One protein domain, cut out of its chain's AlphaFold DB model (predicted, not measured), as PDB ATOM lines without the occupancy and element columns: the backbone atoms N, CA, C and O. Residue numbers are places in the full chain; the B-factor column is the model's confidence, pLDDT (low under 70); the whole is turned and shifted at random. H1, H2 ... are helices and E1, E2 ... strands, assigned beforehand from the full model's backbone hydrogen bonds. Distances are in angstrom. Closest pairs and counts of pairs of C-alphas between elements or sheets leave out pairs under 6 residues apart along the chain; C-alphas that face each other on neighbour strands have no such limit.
ATOM      1  N   VAL A  96     -23.598 -62.894  11.346       93.12
ATOM      2  CA  VAL A  96     -23.277 -63.386  12.688       93.12
ATOM      3  C   VAL A  96     -22.522 -62.299  13.440       93.12
ATOM      4  O   VAL A  96     -21.383 -61.977  13.100       93.12
ATOM      5  N   PHE A  97     -23.137 -61.747  14.483       86.38
ATOM      6  CA  PHE A  97     -22.477 -60.790  15.357       86.38
ATOM      7  C   PHE A  97     -21.306 -61.463  16.077       86.38
ATOM      8  O   PHE A  97     -21.495 -62.491  16.737       86.38
ATOM      9  N   PRO A  98     -20.092 -60.891  16.011       82.00
ATOM     10  CA  PRO A  98     -19.040 -61.323  16.907       82.00
ATOM     11  C   PRO A  98     -19.488 -61.028  18.344       82.00
ATOM     12  O   PRO A  98     -20.144 -60.023  18.615       82.00
ATOM     13  N   SER A  99     -19.129 -61.914  19.273       60.88
ATOM     14  CA  SER A  99     -19.613 -61.958  20.664       60.88
ATOM     15  C   SER A  99     -19.330 -60.712  21.520       60.88
ATOM     16  O   SER A  99     -19.695 -60.674  22.692       60.88
ATOM     17  N   ALA A 100     -18.700 -59.682  20.955       56.09
ATOM     18  CA  ALA A 100     -18.549 -58.376  21.564       56.09
ATOM     19  C   ALA A 100     -18.864 -57.290  20.531       56.09
ATOM     20  O   ALA A 100     -18.138 -57.134  19.549       56.09
ATOM     21  N   SER A 101     -19.910 -56.504  20.789       54.88
ATOM     22  CA  SER A 101     -20.019 -55.188  20.174       54.88
ATOM     23  C   SER A 101     -18.991 -54.262  20.820       54.88
ATOM     24  O   SER A 101     -18.777 -54.294  22.036       54.88
ATOM     25  N   GLN A 102     -18.292 -53.472  20.014       54.94
ATOM     26  CA  GLN A 102     -17.364 -52.467  20.515       54.94
ATOM     27  C   GLN A 102     -17.849 -51.108  20.032       54.94
ATOM     28  O   GLN A 102     -18.119 -50.926  18.850       54.94
ATOM     29  N   SER A 103     -17.956 -50.151  20.953       58.06
ATOM     30  CA  SER A 103     -17.896 -48.745  20.560       58.06
ATOM     31  C   SER A 103     -16.546 -48.540  19.874       58.06
ATOM     32  O   SER A 103     -15.504 -48.856  20.456       58.06
ATOM     33  N   VAL A 104     -16.584 -48.084  18.626       63.28
ATOM     34  CA  VAL A 104     -15.393 -47.794  17.827       63.28
ATOM     35  C   VAL A 104     -15.080 -46.307  17.964       63.28
ATOM     36  O   VAL A 104     -15.971 -45.484  18.172       63.28
ATOM     37  N   GLU A 105     -13.800 -45.950  17.888       62.41
ATOM     38  CA  GLU A 105     -13.382 -44.550  17.845       62.41
ATOM     39  C   GLU A 105     -14.127 -43.815  16.715       62.41
ATOM     40  O   GLU A 105     -14.113 -44.250  15.566       62.41
ATOM     41  N   GLY A 106     -14.847 -42.743  17.065       63.81
ATOM     42  CA  GLY A 106     -15.660 -41.971  16.122       63.81
ATOM     43  C   GLY A 106     -17.142 -42.355  16.018       63.81
ATOM     44  O   GLY A 106     -17.857 -41.648  15.318       63.81
ATOM     45  N   MET A 107     -17.636 -43.398  16.705       69.00
ATOM     46  CA  MET A 107     -19.080 -43.668  16.834       69.00
ATOM     47  C   MET A 107     -19.450 -44.326  18.169       69.00
ATOM     48  O   MET A 107     -18.852 -45.321  18.597       69.00
ATOM     49  N   ALA A 108     -20.504 -43.817  18.804       76.88
ATOM     50  CA  ALA A 108     -21.085 -44.420  19.995       76.88
ATOM     51  C   ALA A 108     -22.612 -44.467  19.909       76.88
ATOM     52  O   ALA A 108     -23.253 -43.512  19.474       76.88
ATOM     53  N   ILE A 109     -23.182 -45.584  20.364       76.25
ATOM     54  CA  ILE A 109     -24.611 -45.679  20.648       76.25
ATOM     55  C   ILE A 109     -24.808 -45.287  22.114       76.25
ATOM     56  O   ILE A 109     -24.246 -45.922  23.013       76.25
ATOM     57  N   GLU A 110     -25.596 -44.244  22.350       74.38
ATOM     58  CA  GLU A 110     -25.966 -43.758  23.677       74.38
ATOM     59  C   GLU A 110     -27.470 -43.957  23.933       74.38
ATOM     60  O   GLU A 110     -28.276 -44.039  23.005       74.38
ATOM     61  N   ASP A 111     -27.839 -44.074  25.215       72.50
ATOM     62  CA  ASP A 111     -29.224 -44.202  25.693       72.50
ATOM     63  C   ASP A 111     -30.054 -45.343  25.077       72.50
ATOM     64  O   ASP A 111     -31.193 -45.140  24.672       72.50
ATOM     65  N   THR A 112     -29.520 -46.566  25.058       73.88
ATOM     66  CA  THR A 112     -30.279 -47.766  24.668       73.88
ATOM     67  C   THR A 112     -31.217 -48.221  25.787       73.88
ATOM     68  O   THR A 112     -30.752 -48.614  26.863       73.88
ATOM     69  N   GLY A 113     -32.523 -48.234  25.537       72.50
ATOM     70  CA  GLY A 113     -33.490 -48.814  26.469       72.50
ATOM     71  C   GLY A 113     -34.933 -48.639  26.022       72.50
ATOM     72  O   GLY A 113     -35.217 -47.853  25.119       72.50
ATOM     73  N   TRP A 114     -35.839 -49.374  26.667       77.81
ATOM     74  CA  TRP A 114     -37.278 -49.208  26.475       77.81
ATOM     75  C   TRP A 114     -37.771 -47.992  27.250       77.81
ATOM     76  O   TRP A 114     -37.562 -47.889  28.457       77.81
ATOM     77  N   LEU A 115     -38.411 -47.081  26.532       75.88
ATOM     78  CA  LEU A 115     -39.154 -45.948  27.052       75.88
ATOM     79  C   LEU A 115     -40.625 -46.321  27.172       75.88
ATOM     80  O   LEU A 115     -41.138 -47.106  26.376       75.88
ATOM     81  N   THR A 116     -41.333 -45.732  28.125       78.75
ATOM     82  CA  THR A 116     -42.799 -45.810  28.126       78.75
ATOM     83  C   THR A 116     -43.381 -44.957  26.997       78.75
ATOM     84  O   THR A 116     -42.755 -44.005  26.522       78.75
ATOM     85  N   SER A 117     -44.609 -45.257  26.583       69.56
ATOM     86  CA  SER A 117     -45.380 -44.411  25.665       69.56
ATOM     87  C   SER A 117     -45.403 -42.936  26.101       69.56
ATOM     88  O   SER A 117     -45.199 -42.045  25.284       69.56
ATOM     89  N   GLU A 118     -45.590 -42.666  27.398       76.31
ATOM     90  CA  GLU A 118     -45.623 -41.319  27.972       76.31
ATOM     91  C   GLU A 118     -44.266 -40.615  27.857       76.31
ATOM     92  O   GLU A 118     -44.208 -39.435  27.514       76.31
ATOM     93  N   GLU A 119     -43.164 -41.329  28.098       77.81
ATOM     94  CA  GLU A 119     -41.807 -40.796  27.938       77.81
ATOM     95  C   GLU A 119     -41.493 -40.472  26.476       77.81
ATOM     96  O   GLU A 119     -40.837 -39.464  26.195       77.81
ATOM     97  N   VAL A 120     -41.984 -41.290  25.541       71.12
ATOM     98  CA  VAL A 120     -41.866 -41.035  24.100       71.12
ATOM     99  C   VAL A 120     -42.665 -39.799  23.718       71.12
ATOM    100  O   VAL A 120     -42.098 -38.889  23.117       71.12
ATOM    101  N   LEU A 121     -43.938 -39.719  24.115       71.69
ATOM    102  CA  LEU A 121     -44.786 -38.551  23.862       71.69
ATOM    103  C   LEU A 121     -44.158 -37.280  24.436       71.69
ATOM    104  O   LEU A 121     -44.065 -36.280  23.737       71.69
ATOM    105  N   ALA A 122     -43.639 -37.326  25.664       74.81
ATOM    106  CA  ALA A 122     -42.974 -36.185  26.283       74.81
ATOM    107  C   ALA A 122     -41.670 -35.790  25.567       74.81
ATOM    108  O   ALA A 122     -41.323 -34.608  25.533       74.81
ATOM    109  N   ARG A 123     -40.922 -36.747  24.998       70.81
ATOM    110  CA  ARG A 123     -39.728 -36.456  24.182       70.81
ATOM    111  C   ARG A 123     -40.099 -35.873  22.823       70.81
ATOM    112  O   ARG A 123     -39.438 -34.929  22.396       70.81
ATOM    113  N   LEU A 124     -41.126 -36.415  22.172       67.44
ATOM    114  CA  LEU A 124     -41.643 -35.920  20.898       67.44
ATOM    115  C   LEU A 124     -42.192 -34.508  21.056       67.44
ATOM    116  O   LEU A 124     -41.739 -33.613  20.355       67.44
ATOM    117  N   ASP A 125     -43.071 -34.291  22.031       66.94
ATOM    118  CA  ASP A 125     -43.650 -32.983  22.335       66.94
ATOM    119  C   ASP A 125     -42.556 -31.965  22.671       66.94
ATOM    120  O   ASP A 125     -42.508 -30.883  22.093       66.94
ATOM    121  N   ARG A 126     -41.579 -32.339  23.512       64.06
ATOM    122  CA  ARG A 126     -40.431 -31.470  23.796       64.06
ATOM    123  C   ARG A 126     -39.652 -31.111  22.534       64.06
ATOM    124  O   ARG A 126     -39.314 -29.947  22.392       64.06
ATOM    125  N   ARG A 127     -39.347 -32.072  21.652       62.91
ATOM    126  CA  ARG A 127     -38.549 -31.825  20.436       62.91
ATOM    127  C   ARG A 127     -39.311 -31.006  19.400       62.91
ATOM    128  O   ARG A 127     -38.757 -30.045  18.876       62.91
ATOM    129  N   LEU A 128     -40.575 -31.344  19.159       63.78
ATOM    130  CA  LEU A 128     -41.456 -30.602  18.257       63.78
ATOM    131  C   LEU A 128     -41.643 -29.155  18.734       63.78
ATOM    132  O   LEU A 128     -41.640 -28.240  17.915       63.78
ATOM    133  N   ASN A 129     -41.705 -28.938  20.051       60.53
ATOM    134  CA  ASN A 129     -41.859 -27.608  20.646       60.53
ATOM    135  C   ASN A 129     -40.528 -26.886  20.940       60.53
ATOM    136  O   ASN A 129     -40.553 -25.722  21.337       60.53
ATOM    137  N   SER A 130     -39.371 -27.538  20.767       56.88
ATOM    138  CA  SER A 130     -38.045 -26.940  20.995       56.88
ATOM    139  C   SER A 130     -37.294 -26.578  19.718       56.88
ATOM    140  O   SER A 130     -36.133 -26.180  19.803       56.88
ATOM    141  N   ASN A 131     -37.903 -26.732  18.541       57.84
ATOM    142  CA  ASN A 131     -37.283 -26.274  17.305       57.84
ATOM    143  C   ASN A 131     -37.122 -24.755  17.374       57.84
ATOM    144  O   ASN A 131     -38.105 -24.024  17.401       57.84
ATOM    145  N   VAL A 132     -35.878 -24.291  17.436       59.59
ATOM    146  CA  VAL A 132     -35.524 -22.874  17.364       59.59
ATOM    147  C   VAL A 132     -34.891 -22.586  16.007       59.59
ATOM    148  O   VAL A 132     -34.162 -23.421  15.474       59.59
ATOM    149  N   ASP A 133     -35.195 -21.434  15.412       64.88
ATOM    150  CA  ASP A 133     -34.559 -21.001  14.172       64.88
ATOM    151  C   ASP A 133     -33.076 -20.680  14.417       64.88
ATOM    152  O   ASP A 133     -32.581 -20.674  15.547       64.88
ATOM    153  N   SER A 134     -32.343 -20.360  13.350       54.78
ATOM    154  CA  SER A 134     -30.941 -19.928  13.437       54.78
ATOM    155  C   SER A 134     -30.729 -18.655  14.273       54.78
ATOM    156  O   SER A 134     -29.588 -18.303  14.567       54.78
ATOM    157  N   SER A 135     -31.805 -17.969  14.666       71.62
ATOM    158  CA  SER A 135     -31.809 -16.787  15.531       71.62
ATOM    159  C   SER A 135     -32.235 -17.103  16.973       71.62
ATOM    160  O   SER A 135     -32.322 -16.190  17.793       71.62
ATOM    161  N   GLY A 136     -32.472 -18.377  17.306       62.97
ATOM    162  CA  GLY A 136     -32.868 -18.828  18.639       62.97
ATOM    163  C   GLY A 136     -34.349 -18.620  18.971       62.97
ATOM    164  O   GLY A 136     -34.733 -18.818  20.123       62.97
ATOM    165  N   ASN A 137     -35.190 -18.231  18.007       67.81
ATOM    166  CA  ASN A 137     -36.629 -18.094  18.234       67.81
ATOM    167  C   ASN A 137     -37.314 -19.444  18.046       67.81
ATOM    168  O   ASN A 137     -37.015 -20.118  17.063       67.81
ATOM    169  N   PRO A 138     -38.265 -19.837  18.909       58.22
ATOM    170  CA  PRO A 138     -39.048 -21.043  18.683       58.22
ATOM    171  C   PRO A 138     -39.775 -20.936  17.338       58.22
ATOM    172  O   PRO A 138     -40.626 -20.065  17.139       58.22
ATOM    173  N   VAL A 139     -39.427 -21.820  16.405       60.75
ATOM    174  CA  VAL A 139     -40.179 -22.027  15.174       60.75
ATOM    175  C   VAL A 139     -41.460 -22.711  15.601       60.75
ATOM    176  O   VAL A 139     -41.439 -23.851  16.061       60.75
ATOM    177  N   GLN A 140     -42.590 -22.023  15.461       48.59
ATOM    178  CA  GLN A 140     -43.866 -22.720  15.468       48.59
ATOM    179  C   GLN A 140     -43.874 -23.628  14.239       48.59
ATOM    180  O   GLN A 140     -44.200 -23.185  13.140       48.59
ATOM    181  N   SER A 141     -43.472 -24.890  14.409       47.84
ATOM    182  CA  SER A 141     -43.861 -25.930  13.469       47.84
ATOM    183  C   SER A 141     -45.381 -25.879  13.413       47.84
ATOM    184  O   SER A 141     -46.047 -26.071  14.436       47.84
ATOM    185  N   GLU A 142     -45.908 -25.521  12.241       45.81
ATOM    186  CA  GLU A 142     -47.329 -25.591  11.931       45.81
ATOM    187  C   GLU A 142     -47.792 -26.971  12.400       45.81
ATOM    188  O   GLU A 142     -47.319 -27.991  11.901       45.81
ATOM    189  N   HIS A 143     -48.577 -26.990  13.482       39.88
ATOM    190  CA  HIS A 143     -49.065 -28.207  14.110       39.88
ATOM    191  C   HIS A 143     -49.942 -28.918  13.079       39.88
ATOM    192  O   HIS A 143     -51.150 -28.697  13.014       39.88
ATOM    193  N   VAL A 144     -49.337 -29.768  12.259       38.16
ATOM    194  CA  VAL A 144     -50.027 -30.905  11.679       38.16
ATOM    195  C   VAL A 144     -49.911 -31.969  12.759       38.16
ATOM    196  O   VAL A 144     -48.838 -32.556  12.903       38.16
ATOM    197  N   PRO A 145     -50.934 -32.168  13.613       41.88
ATOM    198  CA  PRO A 145     -50.941 -33.304  14.511       41.88
ATOM    199  C   PRO A 145     -50.880 -34.553  13.639       41.88
ATOM    200  O   PRO A 145     -51.887 -34.952  13.061       41.88
ATOM    201  N   VAL A 146     -49.690 -35.135  13.507       42.22
ATOM    202  CA  VAL A 146     -49.540 -36.498  13.012       42.22
ATOM    203  C   VAL A 146     -50.148 -37.361  14.115       42.22
ATOM    204  O   VAL A 146     -49.644 -37.339  15.242       42.22
ATOM    205  N   PRO A 147     -51.279 -38.038  13.880       43.53
ATOM    206  CA  PRO A 147     -51.944 -38.816  14.909       43.53
ATOM    207  C   PRO A 147     -51.193 -40.139  15.101       43.53
ATOM    208  O   PRO A 147     -51.700 -41.203  14.760       43.53
ATOM    209  N   PHE A 148     -49.985 -40.103  15.667       53.12
ATOM    210  CA  PHE A 148     -49.334 -41.321  16.139       53.12
ATOM    211  C   PHE A 148     -50.046 -41.780  17.415       53.12
ATOM    212  O   PHE A 148     -49.855 -41.241  18.507       53.12
ATOM    213  N   HIS A 149     -50.919 -42.775  17.281       49.34
ATOM    214  CA  HIS A 149     -51.516 -43.441  18.429       49.34
ATOM    215  C   HIS A 149     -50.484 -44.397  19.034       49.34
ATOM    216  O   HIS A 149     -50.402 -45.563  18.657       49.34
ATOM    217  N   VAL A 150     -49.664 -43.890  19.955       56.94
ATOM    218  CA  VAL A 150     -48.813 -44.747  20.787       56.94
ATOM    219  C   VAL A 150     -49.689 -45.291  21.909       56.94
ATOM    220  O   VAL A 150     -50.087 -44.548  22.808       56.94
ATOM    221  N   ASP A 151     -50.031 -46.576  21.833       59.31
ATOM    222  CA  ASP A 151     -50.790 -47.244  22.886       59.31
ATOM    223  C   ASP A 151     -50.008 -47.158  24.206       59.31
ATOM    224  O   ASP A 151     -48.834 -47.524  24.286       59.31
ATOM    225  N   SER A 152     -50.676 -46.676  25.257       54.50
ATOM    226  CA  SER A 152     -50.119 -46.539  26.604       54.50
ATOM    227  C   SER A 152     -49.557 -47.830  27.212       54.50
ATOM    228  O   SER A 152     -48.837 -47.788  28.207       54.50
ATOM    229  N   THR A 153     -49.895 -48.976  26.628       61.75
ATOM    230  CA  THR A 153     -49.452 -50.295  27.079       61.75
ATOM    231  C   THR A 153     -48.108 -50.727  26.497       61.75
ATOM    232  O   THR A 153     -47.533 -51.699  26.985       61.75
ATOM    233  N   GLN A 154     -47.585 -50.022  25.491       58.75
ATOM    234  CA  GLN A 154     -46.375 -50.429  24.784       58.75
ATOM    235  C   GLN A 154     -45.181 -49.579  25.204       58.75
ATOM    236  O   GLN A 154     -45.170 -48.353  25.093       58.75
ATOM    237  N   SER A 155     -44.145 -50.255  25.686       65.25
ATOM    238  CA  SER A 155     -42.826 -49.664  25.837       65.25
ATOM    239  C   SER A 155     -42.094 -49.722  24.495       65.25
ATOM    240  O   SER A 155     -42.104 -50.772  23.852       65.25
ATOM    241  N   LEU A 156     -41.449 -48.629  24.087       68.38
ATOM    242  CA  LEU A 156     -40.761 -48.480  22.803       68.38
ATOM    243  C   LEU A 156     -39.257 -48.323  23.033       68.38
ATOM    244  O   LEU A 156     -38.864 -47.497  23.854       68.38
ATOM    245  N   PRO A 157     -38.375 -49.042  22.332       64.31
ATOM    246  CA  PRO A 157     -36.956 -48.839  22.469       64.31
ATOM    247  C   PRO A 157     -36.530 -47.607  21.678       64.31
ATOM    248  O   PRO A 157     -36.840 -47.478  20.492       64.31
ATOM    249  N   THR A 158     -35.784 -46.723  22.328       64.06
ATOM    250  CA  THR A 158     -35.139 -45.572  21.693       64.06
ATOM    251  C   THR A 158     -33.637 -45.689  21.879       64.06
ATOM    252  O   THR A 158     -33.172 -46.215  22.889       64.06
ATOM    253  N   PHE A 159     -32.873 -45.195  20.910       67.50
ATOM    254  CA  PHE A 159     -31.430 -45.047  21.039       67.50
ATOM    255  C   PHE A 159     -30.929 -43.856  20.229       67.50
ATOM    256  O   PHE A 159     -31.650 -43.345  19.367       67.50
ATOM    257  N   SER A 160     -29.704 -43.413  20.510       59.44
ATOM    258  CA  SER A 160     -29.087 -42.303  19.797       59.44
ATOM    259  C   SER A 160     -27.686 -42.625  19.297       59.44
ATOM    260  O   SER A 160     -26.908 -43.269  19.997       59.44
ATOM    261  N   LEU A 161     -27.369 -42.160  18.088       60.84
ATOM    262  CA  LEU A 161     -26.008 -42.161  17.560       60.84
ATOM    263  C   LEU A 161     -25.341 -40.824  17.891       60.84
ATOM    264  O   LEU A 161     -25.902 -39.762  17.605       60.84
ATOM    265  N   VAL A 162     -24.150 -40.886  18.483       62.25
ATOM    266  CA  VAL A 162     -23.326 -39.716  18.799       62.25
ATOM    267  C   VAL A 162     -21.963 -39.876  18.140       62.25
ATOM    268  O   VAL A 162     -21.295 -40.902  18.314       62.25
ATOM    269  N   ASP A 163     -21.538 -38.844  17.410       67.12
ATOM    270  CA  ASP A 163     -20.150 -38.699  16.988       67.12
ATOM    271  C   ASP A 163     -19.334 -38.076  18.139       67.12
ATOM    272  O   ASP A 163     -19.532 -36.901  18.468       67.12
ATOM    273  N   PRO A 164     -18.413 -38.823  18.776       56.09
ATOM    274  CA  PRO A 164     -17.583 -38.300  19.855       56.09
ATOM    275  C   PRO A 164     -16.612 -37.203  19.397       56.09
ATOM    276  O   PRO A 164     -16.114 -36.470  20.252       56.09
ATOM    277  N   ALA A 165     -16.335 -37.070  18.094       61.84
ATOM    278  CA  ALA A 165     -15.539 -35.958  17.576       61.84
ATOM    279  C   ALA A 165     -16.328 -34.636  17.546       61.84
ATOM    280  O   ALA A 165     -15.723 -33.572  17.414       61.84
ATOM    281  N   GLY A 166     -17.660 -34.685  17.700       52.50
ATOM    282  CA  GLY A 166     -18.531 -33.514  17.616       52.50
ATOM    283  C   GLY A 166     -18.468 -32.827  16.252       52.50
ATOM    284  O   GLY A 166     -18.756 -31.631  16.168       52.50
ATOM    285  N   SER A 167     -18.045 -33.544  15.204       50.94
ATOM    286  CA  SER A 167     -17.892 -32.964  13.879       50.94
ATOM    287  C   SER A 167     -19.274 -32.759  13.273       50.94
ATOM    288  O   SER A 167     -20.067 -33.692  13.143       50.94
ATOM    289  N   ALA A 168     -19.589 -31.516  12.918       44.09
ATOM    290  CA  ALA A 168     -20.762 -31.229  12.113       44.09
ATOM    291  C   ALA A 168     -20.482 -31.737  10.693       44.09
ATOM    292  O   ALA A 168     -19.843 -31.046   9.900       44.09
ATOM    293  N   VAL A 169     -20.926 -32.957  10.385       48.34
ATOM    294  CA  VAL A 169     -20.855 -33.506   9.029       48.34
ATOM    295  C   VAL A 169     -21.660 -32.591   8.102       48.34
ATOM    296  O   VAL A 169     -22.872 -32.425   8.256       48.34
ATOM    297  N   ALA A 170     -20.977 -31.973   7.140       42.12
ATOM    298  CA  ALA A 170     -21.594 -31.101   6.152       42.12
ATOM    299  C   ALA A 170     -22.173 -31.944   5.009       42.12
ATOM    300  O   ALA A 170     -21.552 -32.113   3.964       42.12
ATOM    301  N   GLY A 171     -23.387 -32.451   5.218       49.66
ATOM    302  CA  GLY A 171     -24.101 -33.246   4.226       49.66
ATOM    303  C   GLY A 171     -23.813 -34.737   4.372       49.66
ATOM    304  O   GLY A 171     -22.679 -35.194   4.283       49.66
ATOM    305  N   GLY A 172     -24.885 -35.486   4.593       52.62
ATOM    306  CA  GLY A 172     -24.860 -36.931   4.685       52.62
ATOM    307  C   GLY A 172     -26.274 -37.472   4.594       52.62
ATOM    308  O   GLY A 172     -27.235 -36.818   5.006       52.62
ATOM    309  N   TYR A 173     -26.410 -38.648   3.999       59.50
ATOM    310  CA  TYR A 173     -27.660 -39.389   4.019       59.50
ATOM    311  C   TYR A 173     -27.706 -40.210   5.308       59.50
ATOM    312  O   TYR A 173     -26.777 -40.973   5.575       59.50
ATOM    313  N   MET A 174     -28.779 -40.046   6.086       58.66
ATOM    314  CA  MET A 174     -29.153 -40.984   7.142       58.66
ATOM    315  C   MET A 174     -30.348 -41.808   6.677       58.66
ATOM    316  O   MET A 174     -31.398 -41.249   6.361       58.66
ATOM    317  N   GLY A 175     -30.197 -43.130   6.666       67.50
ATOM    318  CA  GLY A 175     -31.276 -44.056   6.325       67.50
ATOM    319  C   GLY A 175     -31.283 -45.301   7.204       67.50
ATOM    320  O   GLY A 175     -30.340 -45.553   7.951       67.50
ATOM    321  N   ALA A 176     -32.339 -46.114   7.096       66.50
ATOM    322  CA  ALA A 176     -32.412 -47.409   7.791       66.50
ATOM    323  C   ALA A 176     -31.706 -48.552   7.043       66.50
ATOM    324  O   ALA A 176     -31.892 -49.728   7.358       66.50
ATOM    325  N   GLU A 177     -30.928 -48.193   6.030       76.25
ATOM    326  CA  GLU A 177     -30.277 -49.100   5.098       76.25
ATOM    327  C   GLU A 177     -28.773 -49.143   5.366       76.25
ATOM    328  O   GLU A 177     -28.214 -48.278   6.043       76.25
ATOM    329  N   ASP A 178     -28.121 -50.169   4.828       75.31
ATOM    330  CA  ASP A 178     -26.674 -50.301   4.913       75.31
ATOM    331  C   ASP A 178     -26.000 -49.112   4.207       75.31
ATOM    332  O   ASP A 178     -26.272 -48.891   3.021       75.31
ATOM    333  N   PRO A 179     -25.102 -48.361   4.873       73.62
ATOM    334  CA  PRO A 179     -24.411 -47.240   4.241       73.62
ATOM    335  C   PRO A 179     -23.612 -47.656   2.997       73.62
ATOM    336  O   PRO A 179     -23.398 -46.826   2.118       73.62
ATOM    337  N   VAL A 180     -23.208 -48.930   2.868       76.56
ATOM    338  CA  VAL A 180     -22.514 -49.444   1.667       76.56
ATOM    339  C   VAL A 180     -23.380 -49.333   0.410       76.56
ATOM    340  O   VAL A 180     -22.850 -49.134  -0.682       76.56
ATOM    341  N   LEU A 181     -24.706 -49.420   0.551       77.75
ATOM    342  CA  LEU A 181     -25.637 -49.314  -0.578       77.75
ATOM    343  C   LEU A 181     -25.757 -47.879  -1.106       77.75
ATOM    344  O   LEU A 181     -26.114 -47.690  -2.266       77.75
ATOM    345  N   HIS A 182     -25.400 -46.887  -0.287       72.00
ATOM    346  CA  HIS A 182     -25.469 -45.460  -0.605       72.00
ATOM    347  C   HIS A 182     -24.090 -44.825  -0.465       72.00
ATOM    348  O   HIS A 182     -23.842 -44.009   0.424       72.00
ATOM    349  N   SER A 183     -23.162 -45.228  -1.335       63.88
ATOM    350  CA  SER A 183     -21.815 -44.648  -1.341       63.88
ATOM    351  C   SER A 183     -21.896 -43.115  -1.401       63.88
ATOM    352  O   SER A 183     -22.633 -42.598  -2.246       63.88
ATOM    353  N   PRO A 184     -21.170 -42.389  -0.530       63.00
ATOM    354  CA  PRO A 184     -21.219 -40.935  -0.524       63.00
ATOM    355  C   PRO A 184     -20.782 -40.409  -1.893       63.00
ATOM    356  O   PRO A 184     -19.718 -40.768  -2.401       63.00
ATOM    357  N   THR A 185     -21.618 -39.577  -2.510       62.22
ATOM    358  CA  THR A 185     -21.307 -38.893  -3.766       62.22
ATOM    359  C   THR A 185     -21.039 -37.420  -3.479       62.22
ATOM    360  O   THR A 185     -21.885 -36.714  -2.938       62.22
ATOM    361  N   ILE A 186     -19.857 -36.924  -3.861       59.81
ATOM    362  CA  ILE A 186     -19.468 -35.502  -3.727       59.81
ATOM    363  C   ILE A 186     -20.083 -34.667  -4.872       59.81
ATOM    364  O   ILE A 186     -19.480 -33.728  -5.389       59.81
ATOM    365  N   ASP A 187     -21.281 -35.013  -5.344       54.34
ATOM    366  CA  ASP A 187     -21.842 -34.337  -6.513       54.34
ATOM    367  C   ASP A 187     -22.371 -32.951  -6.100       54.34
ATOM    368  O   ASP A 187     -23.457 -32.803  -5.543       54.34
ATOM    369  N   GLY A 188     -21.554 -31.916  -6.321       53.22
ATOM    370  CA  GLY A 188     -21.926 -30.510  -6.131       53.22
ATOM    371  C   GLY A 188     -21.625 -29.890  -4.762       53.22
ATOM    372  O   GLY A 188     -21.900 -28.703  -4.576       53.22
ATOM    373  N   LEU A 189     -21.015 -30.616  -3.821       54.69
ATOM    374  CA  LEU A 189     -20.545 -30.031  -2.560       54.69
ATOM    375  C   LEU A 189     -19.160 -29.400  -2.774       54.69
ATOM    376  O   LEU A 189     -18.129 -30.044  -2.616       54.69
ATOM    377  N   GLN A 190     -19.128 -28.124  -3.162       56.03
ATOM    378  CA  GLN A 190     -17.936 -27.286  -3.012       56.03
ATOM    379  C   GLN A 190     -18.064 -26.486  -1.722       56.03
ATOM    380  O   GLN A 190     -18.962 -25.657  -1.569       56.03
ATOM    381  N   GLY A 191     -17.156 -26.740  -0.788       57.50
ATOM    382  CA  GLY A 191     -17.106 -26.037   0.479       57.50
ATOM    383  C   GLY A 191     -16.734 -24.583   0.209       57.50
ATOM    384  O   GLY A 191     -15.964 -24.307  -0.722       57.50
ATOM    385  N   PRO A 192     -17.256 -23.625   0.986       53.31
ATOM    386  CA  PRO A 192     -16.819 -22.248   0.855       53.31
ATOM    387  C   PRO A 192     -15.292 -22.182   1.035       53.31
ATOM    388  O   PRO A 192     -14.750 -22.619   2.044       53.31
ATOM    389  N   ALA A 193     -14.603 -21.636   0.028       59.91
ATOM    390  CA  ALA A 193     -13.175 -21.304   0.053       59.91
ATOM    391  C   ALA A 193     -12.168 -22.469   0.207       59.91
ATOM    392  O   ALA A 193     -11.101 -22.273   0.785       59.91
ATOM    393  N   GLY A 194     -12.447 -23.649  -0.359       61.53
ATOM    394  CA  GLY A 194     -11.444 -24.725  -0.438       61.53
ATOM    395  C   GLY A 194     -11.166 -25.426   0.894       61.53
ATOM    396  O   GLY A 194     -10.089 -25.986   1.070       61.53
ATOM    397  N   ALA A 195     -12.121 -25.379   1.825       64.56
ATOM    398  CA  ALA A 195     -12.113 -26.259   2.983       64.56
ATOM    399  C   ALA A 195     -12.247 -27.720   2.529       64.56
ATOM    400  O   ALA A 195     -13.051 -28.020   1.642       64.56
ATOM    401  N   ASP A 196     -11.472 -28.610   3.150       62.50
ATOM    402  CA  ASP A 196     -11.640 -30.051   2.995       62.50
ATOM    403  C   ASP A 196     -13.052 -30.429   3.457       62.50
ATOM    404  O   ASP A 196     -13.406 -30.232   4.621       62.50
ATOM    405  N   ILE A 197     -13.882 -30.915   2.531       66.81
ATOM    406  CA  ILE A 197     -15.190 -31.472   2.874       66.81
ATOM    407  C   ILE A 197     -15.004 -32.964   3.087       66.81
ATOM    408  O   ILE A 197     -14.587 -33.677   2.176       66.81
ATOM    409  N   GLU A 198     -15.351 -33.420   4.282       73.38
ATOM    410  CA  GLU A 198     -15.606 -34.827   4.548       73.38
ATOM    411  C   GLU A 198     -17.102 -35.084   4.345       73.38
ATOM    412  O   GLU A 198     -17.939 -34.414   4.955       73.38
ATOM    413  N   VAL A 199     -17.437 -36.032   3.470       76.31
ATOM    414  CA  VAL A 199     -18.819 -36.491   3.269       76.31
ATOM    415  C   VAL A 199     -18.976 -37.825   3.982       76.31
ATOM    416  O   VAL A 199     -18.184 -38.743   3.752       76.31
ATOM    417  N   SER A 200     -19.999 -37.959   4.828       76.31
ATOM    418  CA  SER A 200     -20.339 -39.238   5.453       76.31
ATOM    419  C   SER A 200     -21.704 -39.745   4.989       76.31
ATOM    420  O   SER A 200     -22.660 -38.985   4.841       76.31
ATOM    421  N   THR A 201     -21.796 -41.053   4.760       78.75
ATOM    422  CA  THR A 201     -23.076 -41.767   4.697       78.75
ATOM    423  C   THR A 201     -23.217 -42.565   5.978       78.75
ATOM    424  O   THR A 201     -22.331 -43.356   6.323       78.75
ATOM    425  N   GLU A 202     -24.342 -42.393   6.661       81.88
ATOM    426  CA  GLU A 202     -24.644 -43.067   7.916       81.88
ATOM    427  C   GLU A 202     -25.924 -43.898   7.771       81.88
ATOM    428  O   GLU A 202     -26.911 -43.487   7.165       81.88
ATOM    429  N   GLY A 203     -25.902 -45.109   8.314       81.94
ATOM    430  CA  GLY A 203     -27.060 -45.994   8.370       81.94
ATOM    431  C   GLY A 203     -27.398 -46.306   9.817       81.94
ATOM    432  O   GLY A 203     -26.495 -46.559  10.613       81.94
ATOM    433  N   LEU A 204     -28.683 -46.310  10.166       84.25
ATOM    434  CA  LEU A 204     -29.153 -46.631  11.511       84.25
ATOM    435  C   LEU A 204     -30.407 -47.494  11.450       84.25
ATOM    436  O   LEU A 204     -31.428 -47.075  10.916       84.25
ATOM    437  N   THR A 205     -30.361 -48.693  12.017       88.94
ATOM    438  CA  THR A 205     -31.491 -49.622  11.979       88.94
ATOM    439  C   THR A 205     -31.573 -50.477  13.238       88.94
ATOM    440  O   THR A 205     -30.740 -50.400  14.142       88.94
ATOM    441  N   PHE A 206     -32.601 -51.310  13.283       90.31
ATOM    442  CA  PHE A 206     -32.759 -52.405  14.223       90.31
ATOM    443  C   PHE A 206     -32.748 -53.734  13.463       90.31
ATOM    444  O   PHE A 206     -33.272 -53.838  12.352       90.31
ATOM    445  N   VAL A 207     -32.217 -54.776  14.094       92.88
ATOM    446  CA  VAL A 207     -32.274 -56.150  13.582       92.88
ATOM    447  C   VAL A 207     -32.725 -57.118  14.668       92.88
ATOM    448  O   VAL A 207     -32.439 -56.927  15.853       92.88
ATOM    449  N   ALA A 208     -33.428 -58.166  14.249       93.19
ATOM    450  CA  ALA A 208     -33.801 -59.292  15.091       93.19
ATOM    451  C   ALA A 208     -32.701 -60.356  15.030       93.19
ATOM    452  O   ALA A 208     -32.323 -60.813  13.947       93.19
ATOM    453  N   VAL A 209     -32.198 -60.766  16.190       93.00
ATOM    454  CA  VAL A 209     -31.043 -61.655  16.330       93.00
ATOM    455  C   VAL A 209     -31.432 -62.892  17.122       93.00
ATOM    456  O   VAL A 209     -32.040 -62.803  18.182       93.00
ATOM    457  N   SER A 210     -31.058 -64.071  16.642       93.25
ATOM    458  CA  SER A 210     -31.173 -65.314  17.401       93.25
ATOM    459  C   SER A 210     -29.866 -66.077  17.304       93.25
ATOM    460  O   SER A 210     -29.295 -66.202  16.224       93.25
ATOM    461  N   GLN A 211     -29.358 -66.547  18.447       91.81
ATOM    462  CA  GLN A 211     -28.068 -67.243  18.525       91.81
ATOM    463  C   GLN A 211     -26.931 -66.444  17.854       91.81
ATOM    464  O   GLN A 211     -26.118 -66.989  17.114       91.81
ATOM    465  N   SER A 212     -26.881 -65.133  18.107       91.06
ATOM    466  CA  SER A 212     -25.932 -64.185  17.493       91.06
ATOM    467  C   SER A 212     -26.072 -63.997  15.976       91.06
ATOM    468  O   SER A 212     -25.236 -63.328  15.386       91.06
ATOM    469  N   THR A 213     -27.104 -64.544  15.331       93.50
ATOM    470  CA  THR A 213     -27.323 -64.420  13.882       93.50
ATOM    471  C   THR A 213     -28.518 -63.521  13.592       93.50
ATOM    472  O   THR A 213     -29.560 -63.667  14.229       93.50
ATOM    473  N   VAL A 214     -28.401 -62.614  12.623       94.44
ATOM    474  CA  VAL A 214     -29.520 -61.800  12.131       94.44
ATOM    475  C   VAL A 214     -30.539 -62.706  11.444       94.44
ATOM    476  O   VAL A 214     -30.261 -63.295  10.398       94.44
ATOM    477  N   ILE A 215     -31.727 -62.805  12.037       95.06
ATOM    478  CA  ILE A 215     -32.856 -63.606  11.544       95.06
ATOM    479  C   ILE A 215     -34.047 -62.756  11.093       95.06
ATOM    480  O   ILE A 215     -35.017 -63.299  10.562       95.06
ATOM    481  N   GLY A 216     -33.979 -61.438  11.275       93.62
ATOM    482  CA  GLY A 216     -34.935 -60.508  10.693       93.62
ATOM    483  C   GLY A 216     -34.398 -59.087  10.610       93.62
ATOM    484  O   GLY A 216     -33.586 -58.657  11.429       93.62
ATOM    485  N   THR A 217     -34.877 -58.357   9.613       92.62
ATOM    486  CA  THR A 217     -34.538 -56.953   9.346       92.62
ATOM    487  C   THR A 217     -35.813 -56.126   9.344       92.62
ATOM    488  O   THR A 217     -36.894 -56.673   9.123       92.62
ATOM    489  N   ILE A 218     -35.727 -54.816   9.577       87.69
ATOM    490  CA  ILE A 218     -36.921 -53.965   9.546       87.69
ATOM    491  C   ILE A 218     -37.628 -54.040   8.190       87.69
ATOM    492  O   ILE A 218     -36.993 -53.978   7.134       87.69
ATOM    493  N   THR A 219     -38.952 -54.173   8.215       74.25
ATOM    494  CA  THR A 219     -39.807 -53.988   7.042       74.25
ATOM    495  C   THR A 219     -39.725 -52.528   6.604       74.25
ATOM    496  O   THR A 219     -40.037 -51.640   7.383       74.25
ATOM    497  N   SER A 220     -39.241 -52.313   5.373       64.56
ATOM    498  CA  SER A 220     -38.949 -51.024   4.719       64.56
ATOM    499  C   SER A 220     -39.423 -49.759   5.464       64.56
ATOM    500  O   SER A 220     -40.633 -49.558   5.603       64.56
ATOM    501  N   PRO A 221     -38.505 -48.850   5.848       57.81
ATOM    502  CA  PRO A 221     -38.843 -47.612   6.558       57.81
ATOM    503  C   PRO A 221     -39.680 -46.635   5.714       57.81
ATOM    504  O   PRO A 221     -40.175 -45.645   6.240       57.81
ATOM    505  N   TRP A 222     -39.832 -46.893   4.410       57.75
ATOM    506  CA  TRP A 222     -40.487 -46.010   3.441       57.75
ATOM    507  C   TRP A 222     -42.000 -46.211   3.327       57.75
ATOM    508  O   TRP A 222     -42.615 -45.790   2.345       57.75
ATOM    509  N   GLN A 223     -42.618 -46.887   4.294       56.94
ATOM    510  CA  GLN A 223     -44.072 -46.859   4.394       56.94
ATOM    511  C   GLN A 223     -44.538 -45.451   4.800       56.94
ATOM    512  O   GLN A 223     -43.798 -44.746   5.487       56.94
ATOM    513  N   PRO A 224     -45.737 -45.013   4.369       56.19
ATOM    514  CA  PRO A 224     -46.319 -43.763   4.852       56.19
ATOM    515  C   PRO A 224     -46.262 -43.720   6.387       56.19
ATOM    516  O   PRO A 224     -46.482 -44.745   7.035       56.19
ATOM    517  N   GLU A 225     -45.925 -42.550   6.937       55.00
ATOM    518  CA  GLU A 225     -45.528 -42.320   8.340       55.00
ATOM    519  C   GLU A 225     -46.463 -42.969   9.376       55.00
ATOM    520  O   GLU A 225     -46.009 -43.404  10.432       55.00
ATOM    521  N   ASP A 226     -47.742 -43.127   9.038       54.47
ATOM    522  CA  ASP A 226     -48.769 -43.726   9.893       54.47
ATOM    523  C   ASP A 226     -48.637 -45.254  10.087       54.47
ATOM    524  O   ASP A 226     -49.344 -45.830  10.915       54.47
ATOM    525  N   ALA A 227     -47.763 -45.932   9.335       58.47
ATOM    526  CA  ALA A 227     -47.590 -47.389   9.382       58.47
ATOM    527  C   ALA A 227     -46.138 -47.849   9.577       58.47
ATOM    528  O   ALA A 227     -45.895 -49.053   9.695       58.47
ATOM    529  N   SER A 228     -45.171 -46.926   9.615       68.12
ATOM    530  CA  SER A 228     -43.777 -47.321   9.806       68.12
ATOM    531  C   SER A 228     -43.588 -47.883  11.218       68.12
ATOM    532  O   SER A 228     -43.889 -47.204  12.203       68.12
ATOM    533  N   PRO A 229     -43.032 -49.097  11.366       72.94
ATOM    534  CA  PRO A 229     -42.717 -49.643  12.680       72.94
ATOM    535  C   PRO A 229     -41.573 -48.887  13.371       72.94
ATOM    536  O   PRO A 229     -41.241 -49.197  14.516       72.94
ATOM    537  N   VAL A 230     -40.963 -47.914  12.688       73.62
ATOM    538  CA  VAL A 230     -39.802 -47.154  13.136       73.62
ATOM    539  C   VAL A 230     -40.038 -45.663  12.948       73.62
ATOM    540  O   VAL A 230     -40.407 -45.212  11.865       73.62
ATOM    541  N   MET A 231     -39.739 -44.890  13.987       74.88
ATOM    542  CA  MET A 231     -39.819 -43.437  13.985       74.88
ATOM    543  C   MET A 231     -38.430 -42.813  14.103       74.88
ATOM    544  O   MET A 231     -37.655 -43.154  15.001       74.88
ATOM    545  N   TRP A 232     -38.152 -41.847  13.233       71.75
ATOM    546  CA  TRP A 232     -36.961 -41.004  13.288       71.75
ATOM    547  C   TRP A 232     -37.314 -39.674  13.937       71.75
ATOM    548  O   TRP A 232     -38.270 -39.020  13.536       71.75
ATOM    549  N   THR A 233     -36.547 -39.261  14.944       64.69
ATOM    550  CA  THR A 233     -36.853 -38.031  15.705       64.69
ATOM    551  C   THR A 233     -35.790 -36.944  15.566       64.69
ATOM    552  O   THR A 233     -35.867 -35.934  16.267       64.69
ATOM    553  N   ASN A 234     -34.793 -37.147  14.695       63.53
ATOM    554  CA  ASN A 234     -33.845 -36.131  14.229       63.53
ATOM    555  C   ASN A 234     -33.050 -36.675  13.022       63.53
ATOM    556  O   ASN A 234     -32.473 -37.757  13.128       63.53
ATOM    557  N   THR A 235     -33.004 -35.943  11.903       60.03
ATOM    558  CA  THR A 235     -32.141 -36.253  10.740       60.03
ATOM    559  C   THR A 235     -30.743 -35.630  10.854       60.03
ATOM    560  O   THR A 235     -29.921 -35.782   9.957       60.03
ATOM    561  N   SER A 236     -30.457 -34.950  11.966       60.19
ATOM    562  CA  SER A 236     -29.133 -34.447  12.336       60.19
ATOM    563  C   SER A 236     -28.638 -35.115  13.622       60.19
ATOM    564  O   SER A 236     -29.432 -35.655  14.396       60.19
ATOM    565  N   LEU A 237     -27.326 -35.095  13.862       62.28
ATOM    566  CA  LEU A 237     -26.752 -35.647  15.087       62.28
ATOM    567  C   LEU A 237     -27.030 -34.721  16.293       62.28
ATOM    568  O   LEU A 237     -26.844 -33.508  16.181       62.28
ATOM    569  N   PRO A 238     -27.450 -35.260  17.456       64.88
ATOM    570  CA  PRO A 238     -27.673 -36.677  17.734       64.88
ATOM    571  C   PRO A 238     -28.966 -37.200  17.084       64.88
ATOM    572  O   PRO A 238     -30.071 -36.713  17.355       64.88
ATOM    573  N   ALA A 239     -28.813 -38.224  16.243       66.69
ATOM    574  CA  ALA A 239     -29.920 -38.901  15.584       66.69
ATOM    575  C   ALA A 239     -30.552 -39.860  16.582       66.69
ATOM    576  O   ALA A 239     -29.827 -40.492  17.354       66.69
ATOM    577  N   SER A 240     -31.879 -39.973  16.602       69.81
ATOM    578  CA  SER A 240     -32.543 -40.956  17.461       69.81
ATOM    579  C   SER A 240     -33.602 -41.737  16.698       69.81
ATOM    580  O   SER A 240     -34.426 -41.146  15.992       69.81
ATOM    581  N   LEU A 241     -33.574 -43.053  16.892       75.88
ATOM    582  CA  LEU A 241     -34.461 -44.020  16.261       75.88
ATOM    583  C   LEU A 241     -35.294 -44.716  17.335       75.88
ATOM    584  O   LEU A 241     -34.747 -45.158  18.349       75.88
ATOM    585  N   THR A 242     -36.601 -44.816  17.111       80.75
ATOM    586  CA  THR A 242     -37.545 -45.459  18.033       80.75
ATOM    587  C   THR A 242     -38.317 -46.561  17.315       80.75
ATOM    588  O   THR A 242     -38.859 -46.315  16.243       80.75
ATOM    589  N   LEU A 243     -38.400 -47.762  17.892       81.38
ATOM    590  CA  LEU A 243     -39.193 -48.876  17.346       81.38
ATOM    591  C   LEU A 243     -40.591 -48.877  17.986       81.38
ATOM    592  O   LEU A 243     -40.721 -49.075  19.187       81.38
ATOM    593  N   ILE A 244     -41.648 -48.657  17.212       79.06
ATOM    594  CA  ILE A 244     -43.012 -48.524  17.746       79.06
ATOM    595  C   ILE A 244     -43.641 -49.894  18.032       79.06
ATOM    596  O   ILE A 244     -44.340 -50.061  19.021       79.06
ATOM    597  N   ASN A 245     -43.393 -50.894  17.184       77.06
ATOM    598  CA  ASN A 245     -43.984 -52.221  17.354       77.06
ATOM    599  C   ASN A 245     -42.986 -53.317  16.956       77.06
ATOM    600  O   ASN A 245     -42.944 -53.686  15.783       77.06
ATOM    601  N   PRO A 246     -42.191 -53.860  17.895       74.25
ATOM    602  CA  PRO A 246     -41.154 -54.836  17.570       74.25
ATOM    603  C   PRO A 246     -41.703 -56.126  16.951       74.25
ATOM    604  O   PRO A 246     -41.023 -56.724  16.126       74.25
ATOM    605  N   GLU A 247     -42.912 -56.564  17.306       73.62
ATOM    606  CA  GLU A 247     -43.473 -57.830  16.810       73.62
ATOM    607  C   GLU A 247     -43.861 -57.752  15.327       73.62
ATOM    608  O   GLU A 247     -43.718 -58.729  14.595       73.62
ATOM    609  N   GLY A 248     -44.309 -56.577  14.871       79.00
ATOM    610  CA  GLY A 248     -44.631 -56.308  13.464       79.00
ATOM    611  C   GLY A 248     -43.506 -55.636  12.673       79.00
ATOM    612  O   GLY A 248     -43.624 -55.483  11.458       79.00
ATOM    613  N   ALA A 249     -42.432 -55.214  13.347       84.12
ATOM    614  CA  ALA A 249     -41.378 -54.411  12.738       84.12
ATOM    615  C   ALA A 249     -40.438 -55.190  11.830       84.12
ATOM    616  O   ALA A 249     -39.797 -54.590  10.971       84.12
ATOM    617  N   PHE A 250     -40.288 -56.494  12.056       90.19
ATOM    618  CA  PHE A 250     -39.264 -57.284  11.391       90.19
ATOM    619  C   PHE A 250     -39.868 -58.185  10.319       90.19
ATOM    620  O   PHE A 250     -40.845 -58.898  10.544       90.19
ATOM    621  N   SER A 251     -39.236 -58.196   9.151       91.75
ATOM    622  CA  SER A 251     -39.415 -59.245   8.158       91.75
ATOM    623  C   SER A 251     -38.465 -60.388   8.479       91.75
ATOM    624  O   SER A 251     -37.276 -60.158   8.713       91.75
ATOM    625  N   ALA A 252     -38.980 -61.618   8.504       93.12
ATOM    626  CA  ALA A 252     -38.147 -62.791   8.720       93.12
ATOM    627  C   ALA A 252     -37.190 -62.974   7.538       93.12
ATOM    628  O   ALA A 252     -37.584 -62.876   6.375       93.12
ATOM    629  N   CYS A 253     -35.935 -63.282   7.842       94.69
ATOM    630  CA  CYS A 253     -34.955 -63.640   6.831       94.69
ATOM    631  C   CYS A 253     -35.357 -64.929   6.091       94.69
ATOM    632  O   CYS A 253     -36.046 -65.777   6.667       94.69
ATOM    633  N   PRO A 254     -34.917 -65.131   4.832       93.50
ATOM    634  CA  PRO A 254     -35.199 -66.360   4.095       93.50
ATOM    635  C   PRO A 254     -34.806 -67.614   4.890       93.50
ATOM    636  O   PRO A 254     -33.667 -67.753   5.327       93.50
ATOM    637  N   GLY A 255     -35.765 -68.524   5.094       90.19
ATOM    638  CA  GLY A 255     -35.562 -69.765   5.855       90.19
ATOM    639  C   GLY A 255     -35.571 -69.612   7.382       90.19
ATOM    640  O   GLY A 255     -35.519 -70.621   8.082       90.19
ATOM    641  N   ALA A 256     -35.681 -68.390   7.906       92.25
ATOM    642  CA  ALA A 256     -35.845 -68.134   9.329       92.25
ATOM    643  C   ALA A 256     -37.327 -67.990   9.702       92.25
ATOM    644  O   ALA A 256     -38.160 -67.551   8.907       92.25
ATOM    645  N   THR A 257     -37.655 -68.325  10.945       90.69
ATOM    646  CA  THR A 257     -38.952 -68.017  11.548       90.69
ATOM    647  C   THR A 257     -38.744 -67.019  12.678       90.69
ATOM    648  O   THR A 257     -37.993 -67.267  13.621       90.69
ATOM    649  N   LEU A 258     -39.419 -65.871  12.592       87.56
ATOM    650  CA  LEU A 258     -39.497 -64.932  13.705       87.56
ATOM    651  C   LEU A 258     -40.493 -65.490  14.727       87.56
ATOM    652  O   LEU A 258     -41.697 -65.277  14.630       87.56
ATOM    653  N   GLY A 259     -39.991 -66.294  15.664       85.31
ATOM    654  CA  GLY A 259     -40.732 -66.624  16.882       85.31
ATOM    655  C   GLY A 259     -40.676 -65.473  17.889       85.31
ATOM    656  O   GLY A 259     -40.055 -64.450  17.642       85.31
ATOM    657  N   ASN A 260     -41.221 -65.664  19.090       82.50
ATOM    658  CA  ASN A 260     -41.170 -64.633  20.145       82.50
ATOM    659  C   ASN A 260     -39.791 -64.537  20.841       82.50
ATOM    660  O   ASN A 260     -39.595 -63.736  21.756       82.50
ATOM    661  N   ASN A 261     -38.828 -65.375  20.436       86.88
ATOM    662  CA  ASN A 261     -37.546 -65.566  21.113       86.88
ATOM    663  C   ASN A 261     -36.354 -65.123  20.246       86.88
ATOM    664  O   ASN A 261     -35.536 -65.940  19.820       86.88
ATOM    665  N   PHE A 262     -36.291 -63.824  19.965       91.06
ATOM    666  CA  PHE A 262     -35.139 -63.150  19.359       91.06
ATOM    667  C   PHE A 262     -34.756 -61.920  20.172       91.06
ATOM    668  O   PHE A 262     -35.626 -61.290  20.763       91.06
ATOM    669  N   ASP A 263     -33.491 -61.547  20.167       91.00
ATOM    670  CA  ASP A 263     -32.999 -60.309  20.757       91.00
ATOM    671  C   ASP A 263     -33.081 -59.182  19.725       91.00
ATOM    672  O   ASP A 263     -32.949 -59.416  18.522       91.00
ATOM    673  N   VAL A 264     -33.311 -57.951  20.176       90.06
ATOM    674  CA  VAL A 264     -33.311 -56.777  19.292       90.06
ATOM    675  C   VAL A 264     -31.979 -56.069  19.439       90.06
ATOM    676  O   VAL A 264     -31.562 -55.752  20.551       90.06
ATOM    677  N   TYR A 265     -31.326 -55.795  18.319       90.69
ATOM    678  CA  TYR A 265     -30.084 -55.037  18.281       90.69
ATOM    679  C   TYR A 265     -30.296 -53.732  17.529       90.69
ATOM    680  O   TYR A 265     -30.831 -53.737  16.423       90.69
ATOM    681  N   ALA A 266     -29.843 -52.623  18.114       89.00
ATOM    682  CA  ALA A 266     -29.590 -51.391  17.380       89.00
ATOM    683  C   ALA A 266     -28.281 -51.551  16.605       89.00
ATOM    684  O   ALA A 266     -27.280 -51.991  17.176       89.00
ATOM    685  N   VAL A 267     -28.277 -51.176  15.332       89.88
ATOM    686  CA  VAL A 267     -27.115 -51.237  14.442       89.88
ATOM    687  C   VAL A 267     -26.931 -49.871  13.804       89.88
ATOM    688  O   VAL A 267     -27.872 -49.312  13.248       89.88
ATOM    689  N   ALA A 268     -25.711 -49.353  13.865       88.06
ATOM    690  CA  ALA A 268     -25.295 -48.178  13.123       88.06
ATOM    691  C   ALA A 268     -24.112 -48.523  12.220       88.06
ATOM    692  O   ALA A 268     -23.274 -49.363  12.563       88.06
ATOM    693  N   GLY A 269     -24.023 -47.848  11.084       86.62
ATOM    694  CA  GLY A 269     -22.891 -47.926  10.178       86.62
ATOM    695  C   GLY A 269     -22.514 -46.552   9.657       86.62
ATOM    696  O   GLY A 269     -23.378 -45.693   9.506       86.62
ATOM    697  N   ARG A 270     -21.236 -46.359   9.338       85.25
ATOM    698  CA  ARG A 270     -20.744 -45.149   8.675       85.25
ATOM    699  C   ARG A 270     -19.703 -45.483   7.622       85.25
ATOM    700  O   ARG A 270     -18.824 -46.318   7.850       85.25
ATOM    701  N   ILE A 271     -19.778 -44.775   6.505       83.38
ATOM    702  CA  ILE A 271     -18.723 -44.667   5.500       83.38
ATOM    703  C   ILE A 271     -18.380 -43.190   5.373       83.38
ATOM    704  O   ILE A 271     -19.285 -42.365   5.277       83.38
ATOM    705  N   THR A 272     -17.097 -42.857   5.381       82.81
ATOM    706  CA  THR A 272     -16.628 -41.490   5.149       82.81
ATOM    707  C   THR A 272     -15.798 -41.431   3.877       82.81
ATOM    708  O   THR A 272     -15.118 -42.394   3.519       82.81
ATOM    709  N   MET A 273     -15.875 -40.310   3.173       82.06
ATOM    710  CA  MET A 273     -15.021 -39.981   2.039       82.06
ATOM    711  C   MET A 273     -14.365 -38.635   2.323       82.06
ATOM    712  O   MET A 273     -15.058 -37.650   2.586       82.06
ATOM    713  N   ASP A 274     -13.035 -38.609   2.298       84.00
ATOM    714  CA  ASP A 274     -12.273 -37.379   2.495       84.00
ATOM    715  C   ASP A 274     -12.197 -36.528   1.212       84.00
ATOM    716  O   ASP A 274     -12.645 -36.926   0.132       84.00
ATOM    717  N   SER A 275     -11.592 -35.342   1.312       80.38
ATOM    718  CA  SER A 275     -11.412 -34.432   0.173       80.38
ATOM    719  C   SER A 275     -10.506 -35.000  -0.931       80.38
ATOM    720  O   SER A 275     -10.589 -34.581  -2.090       80.38
ATOM    721  N   ALA A 276      -9.675 -35.996  -0.610       85.19
ATOM    722  CA  ALA A 276      -8.859 -36.741  -1.563       85.19
ATOM    723  C   ALA A 276      -9.620 -37.912  -2.217       85.19
ATOM    724  O   ALA A 276      -9.026 -38.651  -3.004       85.19
ATOM    725  N   HIS A 277     -10.926 -38.045  -1.955       81.88
ATOM    726  CA  HIS A 277     -11.793 -39.132  -2.422       81.88
ATOM    727  C   HIS A 277     -11.355 -40.514  -1.913       81.88
ATOM    728  O   HIS A 277     -11.641 -41.541  -2.532       81.88
ATOM    729  N   VAL A 278     -10.645 -40.558  -0.785       85.50
ATOM    730  CA  VAL A 278     -10.306 -41.804  -0.107       85.50
ATOM    731  C   VAL A 278     -11.484 -42.192   0.778       85.50
ATOM    732  O   VAL A 278     -11.837 -41.498   1.730       85.50
ATOM    733  N   THR A 279     -12.095 -43.330   0.460       84.50
ATOM    734  CA  THR A 279     -13.191 -43.892   1.250       84.50
ATOM    735  C   THR A 279     -12.650 -44.688   2.435       84.50
ATOM    736  O   THR A 279     -11.842 -45.601   2.259       84.50
ATOM    737  N   THR A 280     -13.143 -44.393   3.637       85.81
ATOM    738  CA  THR A 280     -12.873 -45.150   4.864       85.81
ATOM    739  C   THR A 280     -14.164 -45.790   5.384       85.81
ATOM    740  O   THR A 280     -15.206 -45.141   5.468       85.81
ATOM    741  N   GLY A 281     -14.101 -47.074   5.749       85.94
ATOM    742  CA  GLY A 281     -15.244 -47.858   6.236       85.94
ATOM    743  C   GLY A 281     -15.626 -49.033   5.316       85.94
ATOM    744  O   GLY A 281     -14.839 -49.392   4.438       85.94
ATOM    745  N   PRO A 282     -16.803 -49.655   5.523       84.81
ATOM    746  CA  PRO A 282     -17.783 -49.314   6.550       84.81
ATOM    747  C   PRO A 282     -17.277 -49.636   7.958       84.81
ATOM    748  O   PRO A 282     -16.652 -50.666   8.207       84.81
ATOM    749  N   ILE A 283     -17.556 -48.733   8.891       85.75
ATOM    750  CA  ILE A 283     -17.417 -48.990  10.322       85.75
ATOM    751  C   ILE A 283     -18.819 -49.278  10.837       85.75
ATOM    752  O   ILE A 283     -19.740 -48.528  10.529       85.75
ATOM    753  N   TYR A 284     -18.979 -50.338  11.623       87.88
ATOM    754  CA  TYR A 284     -20.257 -50.695  12.232       87.88
ATOM    755  C   TYR A 284     -20.147 -50.695  13.754       87.88
ATOM    756  O   TYR A 284     -19.141 -51.133  14.313       87.88
ATOM    757  N   VAL A 285     -21.202 -50.240  14.421       88.50
ATOM    758  CA  VAL A 285     -21.395 -50.378  15.868       88.50
ATOM    759  C   VAL A 285     -22.784 -50.943  16.124       88.50
ATOM    760  O   VAL A 285     -23.729 -50.653  15.395       88.50
ATOM    761  N   TRP A 286     -22.925 -51.767  17.155       90.38
ATOM    762  CA  TRP A 286     -24.219 -52.328  17.531       90.38
ATOM    763  C   TRP A 286     -24.370 -52.413  19.043       90.38
ATOM    764  O   TRP A 286     -23.388 -52.415  19.789       90.38
ATOM    765  N   SER A 287     -25.609 -52.475  19.511       88.38
ATOM    766  CA  SER A 287     -25.925 -52.684  20.921       88.38
ATOM    767  C   SER A 287     -27.202 -53.487  21.051       88.38
ATOM    768  O   SER A 287     -28.198 -53.185  20.393       88.38
ATOM    769  N   GLU A 288     -27.181 -54.483  21.930       87.94
ATOM    770  CA  GLU A 288     -28.393 -55.184  22.333       87.94
ATOM    771  C   GLU A 288     -29.327 -54.217  23.070       87.94
ATOM    772  O   GLU A 288     -28.888 -53.372  23.860       87.94
ATOM    773  N   ILE A 289     -30.619 -54.357  22.809       85.56
ATOM    774  CA  ILE A 289     -31.686 -53.627  23.472       85.56
ATOM    775  C   ILE A 289     -32.377 -54.601  24.416       85.56
ATOM    776  O   ILE A 289     -33.219 -55.403  24.009       85.56
ATOM    777  N   ALA A 290     -31.999 -54.533  25.690       79.12
ATOM    778  CA  ALA A 290     -32.527 -55.412  26.728       79.12
ATOM    779  C   ALA A 290     -34.048 -55.289  26.804       79.12
ATOM    780  O   ALA A 290     -34.501 -54.202  27.132       79.12
TER     781      ALA A 290
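Overview. This is residues 96 to 290 of the 292 residues of an uncharacterized protein of Demequina lutea (UniProt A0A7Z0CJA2). Two sheets lie face to face as a sandwich: a larger, strongly twisted sheet of five strands, E3, E8 and E9 being its long ones, and a smaller sheet of four. Helix H1 lies over the smaller sheet, on the side away from the larger one, and the long link after H1 leads back to E2. The printed part has 195 residues, under half of them in named elements, with two named helices and nine named strands in the order E1 H1 E2 E3 E4 E5 E6 H2 E7 E8 E9, class mixed. Both sheets, E7 E4 E3 E8 E9 and E1 E2 E6 E5, are antiparallel. The whole is compact, with a radius of gyration of the C-alphas of 17.9 A and spans of 55 by 43 by 27 A.

Arrangement. In the larger sheet E3, residues 199 to 210, is antiparallel to E8, residues 263 to 273, with N 205 and O 267 2.8 A apart, within hydrogen-bond range. E8 forms a hairpin with edge strand E9, residues 279 to 289 (N 268 to O 285, 2.8 A). E3 forms another with E4, residues 213 to 218 (N 215 to O 208, 2.8 A), and E7, residues 250 to 252, is the edge strand beside E4 (N 251 to O 217, 2.8 A). In the smaller sheet E1, residues 108 to 115, is antiparallel to E2, residues 156 to 162 (N 110 to O 160, 2.9 A). E6, residues 239 to 243, is the antiparallel neighbour of E2, with N 243 and O 157 3.0 A apart, within hydrogen-bond range, and forms a hairpin with E5, residues 230 to 232, with N 231 and O 242 2.8 A apart, also within hydrogen-bond range. The strands of the two sheets stand at 29 degrees; the closest C-alphas of E1 and E9, Gly 113 and Ile 289, are 5.9 A apart. H1, residues 117 to 129, is on the smaller sheet at a height of 11.9 A, over E2 and E6. H2, residues 246 to 249, is on the larger sheet at a height of 8.8 A and only grazes the smaller one. Every O i to N i+4 pair in H1 is within hydrogen-bond range; H2 is too short for one.

Along the chain. E3 spans 34.4 A, E8 33.0 A, E9 30.5 A, E2 19.9 A, E1 19.5 A and H1 17.9 A. E1 begins at C-alpha 108 (-21.085, -44.420, 19.995), and E9 ends at C-alpha 289 (-31.686, -53.627, 23.472).

Size, cuts and confidence. The farthest C-alphas, Ala 193 and Gly 259, are 55.6 A apart. The printed part has no cut. The links H1 to E2, E2 to E3 and E4 to E5 are long. Mean pLDDT of the printed part is 71.3, and 94 residues are under 70, among them 136 to 176.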